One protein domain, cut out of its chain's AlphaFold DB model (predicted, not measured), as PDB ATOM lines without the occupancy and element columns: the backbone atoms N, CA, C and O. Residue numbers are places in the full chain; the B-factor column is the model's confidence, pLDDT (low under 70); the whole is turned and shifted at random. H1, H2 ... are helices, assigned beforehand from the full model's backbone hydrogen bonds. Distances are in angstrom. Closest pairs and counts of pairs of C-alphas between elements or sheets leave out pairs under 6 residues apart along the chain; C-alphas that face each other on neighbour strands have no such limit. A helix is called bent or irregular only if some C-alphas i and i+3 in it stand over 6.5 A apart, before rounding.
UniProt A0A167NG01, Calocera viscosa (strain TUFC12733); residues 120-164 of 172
ATOM      1  N   ASN A 120       3.645 -39.615 -54.314       59.84
ATOM      2  CA  ASN A 120       4.068 -38.821 -53.158       59.84
ATOM      3  C   ASN A 120       3.757 -37.321 -53.305       59.84
ATOM      4  O   ASN A 120       3.311 -36.706 -52.339       59.84
ATOM      5  N   ASP A 121       3.932 -36.739 -54.495       58.25
ATOM      6  CA  ASP A 121       3.645 -35.319 -54.745       58.25
ATOM      7  C   ASP A 121       2.130 -35.081 -54.881       58.25
ATOM      8  O   ASP A 121       1.597 -34.113 -54.339       58.25
ATOM      9  N   MET A 122       1.399 -36.015 -55.504       59.88
ATOM     10  CA  MET A 122      -0.071 -35.981 -55.539       59.88
ATOM     11  C   MET A 122      -0.680 -36.198 -54.145       59.88
ATOM     12  O   MET A 122      -1.611 -35.502 -53.750       59.88
ATOM     13  N   ALA A 123      -0.126 -37.119 -53.359       55.66
ATOM     14  CA  ALA A 123      -0.535 -37.399 -51.991       55.66
ATOM     15  C   ALA A 123      -0.235 -36.221 -51.067       55.66
ATOM     16  O   ALA A 123      -0.984 -36.015 -50.125       55.66
ATOM     17  N   LEU A 124       0.797 -35.413 -51.335       52.34
ATOM     18  CA  LEU A 124       1.021 -34.142 -50.642       52.34
ATOM     19  C   LEU A 124      -0.080 -33.117 -50.961       52.34
ATOM     20  O   LEU A 124      -0.546 -32.440 -50.046       52.34
ATOM     21  N   CYS A 125      -0.554 -33.046 -52.209       56.00
ATOM     22  CA  CYS A 125      -1.725 -32.240 -52.569       56.00
ATOM     23  C   CYS A 125      -3.007 -32.766 -51.898       56.00
ATOM     24  O   CYS A 125      -3.721 -31.990 -51.265       56.00
ATOM     25  N   CYS A 126      -3.269 -34.078 -51.947       64.62
ATOM     26  CA  CYS A 126      -4.396 -34.698 -51.241       64.62
ATOM     27  C   CYS A 126      -4.287 -34.518 -49.721       64.62
ATOM     28  O   CYS A 126      -5.293 -34.268 -49.070       64.62
ATOM     29  N   LYS A 127      -3.081 -34.578 -49.148       46.12
ATOM     30  CA  LYS A 127      -2.824 -34.317 -47.728       46.12
ATOM     31  C   LYS A 127      -3.122 -32.865 -47.364       46.12
ATOM     32  O   LYS A 127      -3.741 -32.638 -46.334       46.12
ATOM     33  N   GLY A 128      -2.757 -31.902 -48.211       55.03
ATOM     34  CA  GLY A 128      -3.135 -30.499 -48.029       55.03
ATOM     35  C   GLY A 128      -4.653 -30.291 -48.077       55.03
ATOM     36  O   GLY A 128      -5.196 -29.574 -47.243       55.03
ATOM     37  N   LEU A 129      -5.356 -30.969 -48.992       61.16
ATOM     38  CA  LEU A 129      -6.825 -30.953 -49.035       61.16
ATOM     39  C   LEU A 129      -7.442 -31.586 -47.782       61.16
ATOM     40  O   LEU A 129      -8.380 -31.027 -47.219       61.16
ATOM     41  N   ILE A 130      -6.882 -32.702 -47.305       64.25
ATOM     42  CA  ILE A 130      -7.274 -33.321 -46.036       64.25
ATOM     43  C   ILE A 130      -7.059 -32.323 -44.897       64.25
ATOM     44  O   ILE A 130      -8.000 -32.060 -44.173       64.25
ATOM     45  N   GLU A 131      -5.898 -31.684 -44.758       59.41
ATOM     46  CA  GLU A 131      -5.644 -30.703 -43.688       59.41
ATOM     47  C   GLU A 131      -6.601 -29.494 -43.722       59.41
ATOM     48  O   GLU A 131      -6.987 -28.983 -42.669       59.41
ATOM     49  N   VAL A 132      -7.022 -29.046 -44.908       65.12
ATOM     50  CA  VAL A 132      -7.965 -27.924 -45.066       65.12
ATOM     51  C   VAL A 132      -9.409 -28.331 -44.748       65.12
ATOM     52  O   VAL A 132     -10.155 -27.535 -44.169       65.12
ATOM     53  N   TRP A 133      -9.816 -29.551 -45.108       73.50
ATOM     54  CA  TRP A 133     -11.205 -30.021 -44.996       73.50
ATOM     55  C   TRP A 133     -11.477 -30.907 -43.778       73.50
ATOM     56  O   TRP A 133     -12.635 -31.087 -43.402       73.50
ATOM     57  N   TYR A 134     -10.440 -31.428 -43.124       72.00
ATOM     58  CA  TYR A 134     -10.577 -32.307 -41.969       72.00
ATOM     59  C   TYR A 134     -11.288 -31.594 -40.816       72.00
ATOM     60  O   TYR A 134     -10.903 -30.500 -40.398       72.00
ATOM     61  N   GLY A 135     -12.356 -32.213 -40.311       66.19
ATOM     62  CA  GLY A 135     -13.171 -31.663 -39.225       66.19
ATOM     63  C   GLY A 135     -13.981 -30.411 -39.591       66.19
ATOM     64  O   GLY A 135     -14.559 -29.784 -38.704       66.19
ATOM     65  N   ARG A 136     -14.031 -30.016 -40.870       76.44
ATOM     66  CA  ARG A 136     -14.903 -28.934 -41.346       76.44
ATOM     67  C   ARG A 136     -16.276 -29.482 -41.722       76.44
ATOM     68  O   ARG A 136     -16.404 -30.632 -42.130       76.44
ATOM     69  N   SER A 137     -17.308 -28.646 -41.602       79.25
ATOM     70  CA  SER A 137     -18.655 -29.028 -42.025       79.25
ATOM     71  C   SER A 137     -18.736 -29.168 -43.544       79.25
ATOM     72  O   SER A 137     -18.011 -28.503 -44.289       79.25
ATOM     73  N   VAL A 138     -19.672 -29.992 -44.014       76.56
ATOM     74  CA  VAL A 138     -19.934 -30.156 -45.449       76.56
ATOM     75  C   VAL A 138     -20.328 -28.812 -46.080       76.56
ATOM     76  O   VAL A 138     -19.950 -28.518 -47.209       76.56
ATOM     77  N   GLU A 139     -21.015 -27.948 -45.334       81.69
ATOM     78  CA  GLU A 139     -21.352 -26.570 -45.717       81.69
ATOM     79  C   GLU A 139     -20.102 -25.721 -45.930       81.69
ATOM     80  O   GLU A 139     -20.026 -24.972 -46.901       81.69
ATOM     81  N   PHE A 140     -19.116 -25.836 -45.037       81.06
ATOM     82  CA  PHE A 140     -17.860 -25.107 -45.158       81.06
ATOM     83  C   PHE A 140     -17.076 -25.573 -46.386       81.06
ATOM     84  O   PHE A 140     -16.575 -24.740 -47.138       81.06
ATOM     85  N   ILE A 141     -17.012 -26.886 -46.621       79.31
ATOM     86  CA  ILE A 141     -16.329 -27.460 -47.787       79.31
ATOM     87  C   ILE A 141     -17.001 -26.977 -49.078       79.31
ATOM     88  O   ILE A 141     -16.318 -26.440 -49.951       79.31
ATOM     89  N   ARG A 142     -18.334 -27.062 -49.165       82.38
ATOM     90  CA  ARG A 142     -19.120 -26.545 -50.300       82.38
ATOM     91  C   ARG A 142     -18.871 -25.057 -50.546       82.38
ATOM     92  O   ARG A 142     -18.567 -24.666 -51.667       82.38
ATOM     93  N   CYS A 143     -18.904 -24.246 -49.489       79.94
ATOM     94  CA  CYS A 143     -18.613 -22.814 -49.565       79.94
ATOM     95  C   CYS A 143     -17.182 -22.542 -50.063       79.94
ATOM     96  O   CYS A 143     -16.986 -21.688 -50.923       79.94
ATOM     97  N   SER A 144     -16.190 -23.308 -49.589       77.06
ATOM     98  CA  SER A 144     -14.789 -23.164 -50.013       77.06
ATOM     99  C   SER A 144     -14.548 -23.525 -51.482       77.06
ATOM    100  O   SER A 144     -13.622 -22.998 -52.093       77.06
ATOM    101  N   LEU A 145     -15.387 -24.399 -52.045       75.19
ATOM    102  CA  LEU A 145     -15.340 -24.828 -53.443       75.19
ATOM    103  C   LEU A 145     -16.245 -23.992 -54.362       75.19
ATOM    104  O   LEU A 145     -16.157 -24.127 -55.576       75.19
ATOM    105  N   GLY A 146     -17.096 -23.124 -53.801       79.56
ATOM    106  CA  GLY A 146     -18.094 -22.368 -54.562       79.56
ATOM    107  C   GLY A 146     -19.253 -23.220 -55.092       79.56
ATOM    108  O   GLY A 146     -19.988 -22.765 -55.963       79.56
ATOM    109  N   GLU A 147     -19.427 -24.435 -54.567       83.44
ATOM    110  CA  GLU A 147     -20.424 -25.396 -55.041       83.44
ATOM    111  C   GLU A 147     -21.750 -25.247 -54.271       83.44
ATOM    112  O   GLU A 147     -21.766 -25.378 -53.037       83.44
ATOM    113  N   PRO A 148     -22.880 -24.976 -54.953       81.56
ATOM    114  CA  PRO A 148     -24.187 -24.918 -54.311       81.56
ATOM    115  C   PRO A 148     -24.664 -26.318 -53.899       81.56
ATOM    116  O   PRO A 148     -24.383 -27.317 -54.551       81.56
ATOM    117  N   ASN A 149     -25.420 -26.401 -52.801       83.12
ATOM    118  CA  ASN A 149     -26.043 -27.656 -52.385       83.12
ATOM    119  C   ASN A 149     -27.272 -27.950 -53.265       83.12
ATOM    120  O   ASN A 149     -28.263 -27.225 -53.188       83.12
ATOM    121  N   ASP A 150     -27.210 -29.011 -54.060       88.06
ATOM    122  CA  ASP A 150     -28.243 -29.463 -54.996       88.06
ATOM    123  C   ASP A 150     -29.119 -30.603 -54.447       88.06
ATOM    124  O   ASP A 150     -30.087 -31.015 -55.090       88.06
ATOM    125  N   PHE A 151     -28.835 -31.096 -53.235       84.50
ATOM    126  CA  PHE A 151     -29.650 -32.126 -52.598       84.50
ATOM    127  C   PHE A 151     -31.011 -31.564 -52.157       84.50
ATOM    128  O   PHE A 151     -31.053 -30.576 -51.411       84.50
ATOM    129  N   PRO A 152     -32.132 -32.217 -52.517       88.69
ATOM    130  CA  PRO A 152     -33.439 -31.814 -52.025       88.69
ATOM    131  C   PRO A 152     -33.557 -32.050 -50.506       88.69
ATOM    132  O   PRO A 152     -32.853 -32.908 -49.956       88.69
ATOM    133  N   PRO A 153     -34.433 -31.310 -49.797       87.19
ATOM    134  CA  PRO A 153     -34.496 -31.324 -48.332       87.19
ATOM    135  C   PRO A 153     -34.693 -32.721 -47.725       87.19
ATOM    136  O   PRO A 153     -34.095 -33.042 -46.697       87.19
ATOM    137  N   GLU A 154     -35.490 -33.576 -48.367       86.56
ATOM    138  CA  GLU A 154     -35.721 -34.951 -47.927       86.56
ATOM    139  C   GLU A 154     -34.483 -35.847 -48.080       86.56
ATOM    140  O   GLU A 154     -34.170 -36.626 -47.177       86.56
ATOM    141  N   ALA A 155     -33.733 -35.699 -49.178       84.62
ATOM    142  CA  ALA A 155     -32.482 -36.422 -49.382       84.62
ATOM    143  C   ALA A 155     -31.431 -35.947 -48.378       84.62
ATOM    144  O   ALA A 155     -30.728 -36.762 -47.785       84.62
ATOM    145  N   ARG A 156     -31.393 -34.636 -48.108       78.81
ATOM    146  CA  ARG A 156     -30.501 -34.043 -47.115       78.81
ATOM    147  C   ARG A 156     -30.746 -34.610 -45.720       78.81
ATOM    148  O   ARG A 156     -29.799 -35.042 -45.075       78.81
ATOM    149  N   ALA A 157     -32.005 -34.694 -45.293       81.69
ATOM    150  CA  ALA A 157     -32.360 -35.270 -44.001       81.69
ATOM    151  C   ALA A 157     -31.989 -36.761 -43.890       81.69
ATOM    152  O   ALA A 157     -31.613 -37.214 -42.805       81.69
ATOM    153  N   SER A 158     -32.071 -37.531 -44.986       82.25
ATOM    154  CA  SER A 158     -31.595 -38.923 -44.987       82.25
ATOM    155  C   SER A 158     -30.077 -38.999 -44.903       82.25
ATOM    156  O   SER A 158     -29.580 -39.754 -44.076       82.25
ATOM    157  N   ILE A 159     -29.357 -38.180 -45.676       77.81
ATOM    158  CA  ILE A 159     -27.888 -38.118 -45.681       77.81
ATOM    159  C   ILE A 159     -27.361 -37.670 -44.316       77.81
ATOM    160  O   ILE A 159     -26.470 -38.312 -43.777       77.81
ATOM    161  N   ASP A 160     -27.937 -36.637 -43.703       76.88
ATOM    162  CA  ASP A 160     -27.547 -36.177 -42.363       76.88
ATOM    163  C   ASP A 160     -27.869 -37.246 -41.302       76.88
ATOM    164  O   ASP A 160     -27.102 -37.493 -40.370       76.88
ATOM    165  N   ARG A 161     -29.002 -37.950 -41.447       80.56
ATOM    166  CA  ARG A 161     -29.339 -39.081 -40.573       80.56
ATOM    167  C   ARG A 161     -28.345 -40.226 -40.727       80.56
ATOM    168  O   ARG A 161     -27.973 -40.809 -39.713       80.56
ATOM    169  N   GLU A 162     -27.972 -40.547 -41.956       77.12
ATOM    170  CA  GLU A 162     -27.040 -41.617 -42.283       77.12
ATOM    171  C   GLU A 162     -25.617 -41.250 -41.908       77.12
ATOM    172  O   GLU A 162     -24.919 -42.138 -41.465       77.12
ATOM    173  N   ASN A 163     -25.206 -39.984 -41.978       68.56
ATOM    174  CA  ASN A 163     -23.842 -39.540 -41.683       68.56
ATOM    175  C   ASN A 163     -23.638 -39.095 -40.231       68.56
ATOM    176  O   ASN A 163     -22.504 -38.811 -39.846       68.56
ATOM    177  N   ARG A 164     -24.681 -39.116 -39.388       67.75
ATOM    178  CA  ARG A 164     -24.612 -38.749 -37.958       67.75
ATOM    179  C   ARG A 164     -23.491 -39.453 -37.179       67.75
ATOM    180  O   ARG A 164     -23.022 -38.923 -36.177       67.75
TER     181      ARG A 164
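Overview. This is residues 120 to 164 of the 172 residues of a protein of Calocera viscosa (strain TUFC12733) (UniProt A0A167NG01). Three separate helices are strung out along the chain with no shared core: H1 sticks out at one end with residues 120 to 131, short H2 sits in the middle, and H3 lies at the other end beyond an unwound stretch. No two helices touch; only H1 and H2 come near each other, at the turn between them. The printed part has 45 residues with three named helices, H1, H2 and H3 in that order, and no named strand, and the class is all helix. The whole is loose, with a radius of gyration of the C-alphas of 13.4 A, and elongated, spanning 40 by 22 by 15 A.

Arrangement. H1, residues 120 to 133, is joined to H2, residues 138 to 145, by a tight link of 4 residues. The two helices are close but not clearly touching, with 1 pair of C-alphas within 8 A: the closest C-alphas are those of Trp 133 and Ile 141, 6.4 A apart. Their lines stand at a steep tilt of 57 degrees, and they run opposite ways. Their centres are 16.7 A apart. H3, residues 153 to 163, follows H2 after a short link of 7 residues. H2 and H3 are apart, with no C-alpha of the one within 8 A of the other. H1 and H3 are apart by the same measure. In H1, H2 and H3, every O i to N i+4 pair is within hydrogen-bond range.

Along the chain. H1 begins at Asn 120, whose C-alpha is at (4.068, -38.821, -53.158), and runs to Trp 133; it is the longest helix, 14 residues and 19.4 A from first to last C-alpha. H2 begins at Val 138, with its C-alpha at (-19.934, -30.156, -45.449), and ends at Leu 145, 8 residues in 10.6 A. H3 runs from Pro 153 to Asn 163, 11 residues in 15.0 A, and its last C-alpha is at (-23.842, -39.540, -41.683). No helix is bent.

Size, cuts and confidence. The two C-alphas farthest apart are those of Asn 120 and Glu 154, at 40.3 A, while the C-alphas of Asn 120 and Arg 164 are 32.5 A apart. Residues 120 to 131, which belong to H1, stand free, as do residues 152 to 158, of which 153 to 158 belong to H3. The printed part has no cut, and neither link is long. The mean pLDDT of the printed part is 73.3. It is under 70 in 16 residues: 120 to 132, 135, and 163 to 164. The mean is 59 in H1, 79 in H2 and 80 in H3.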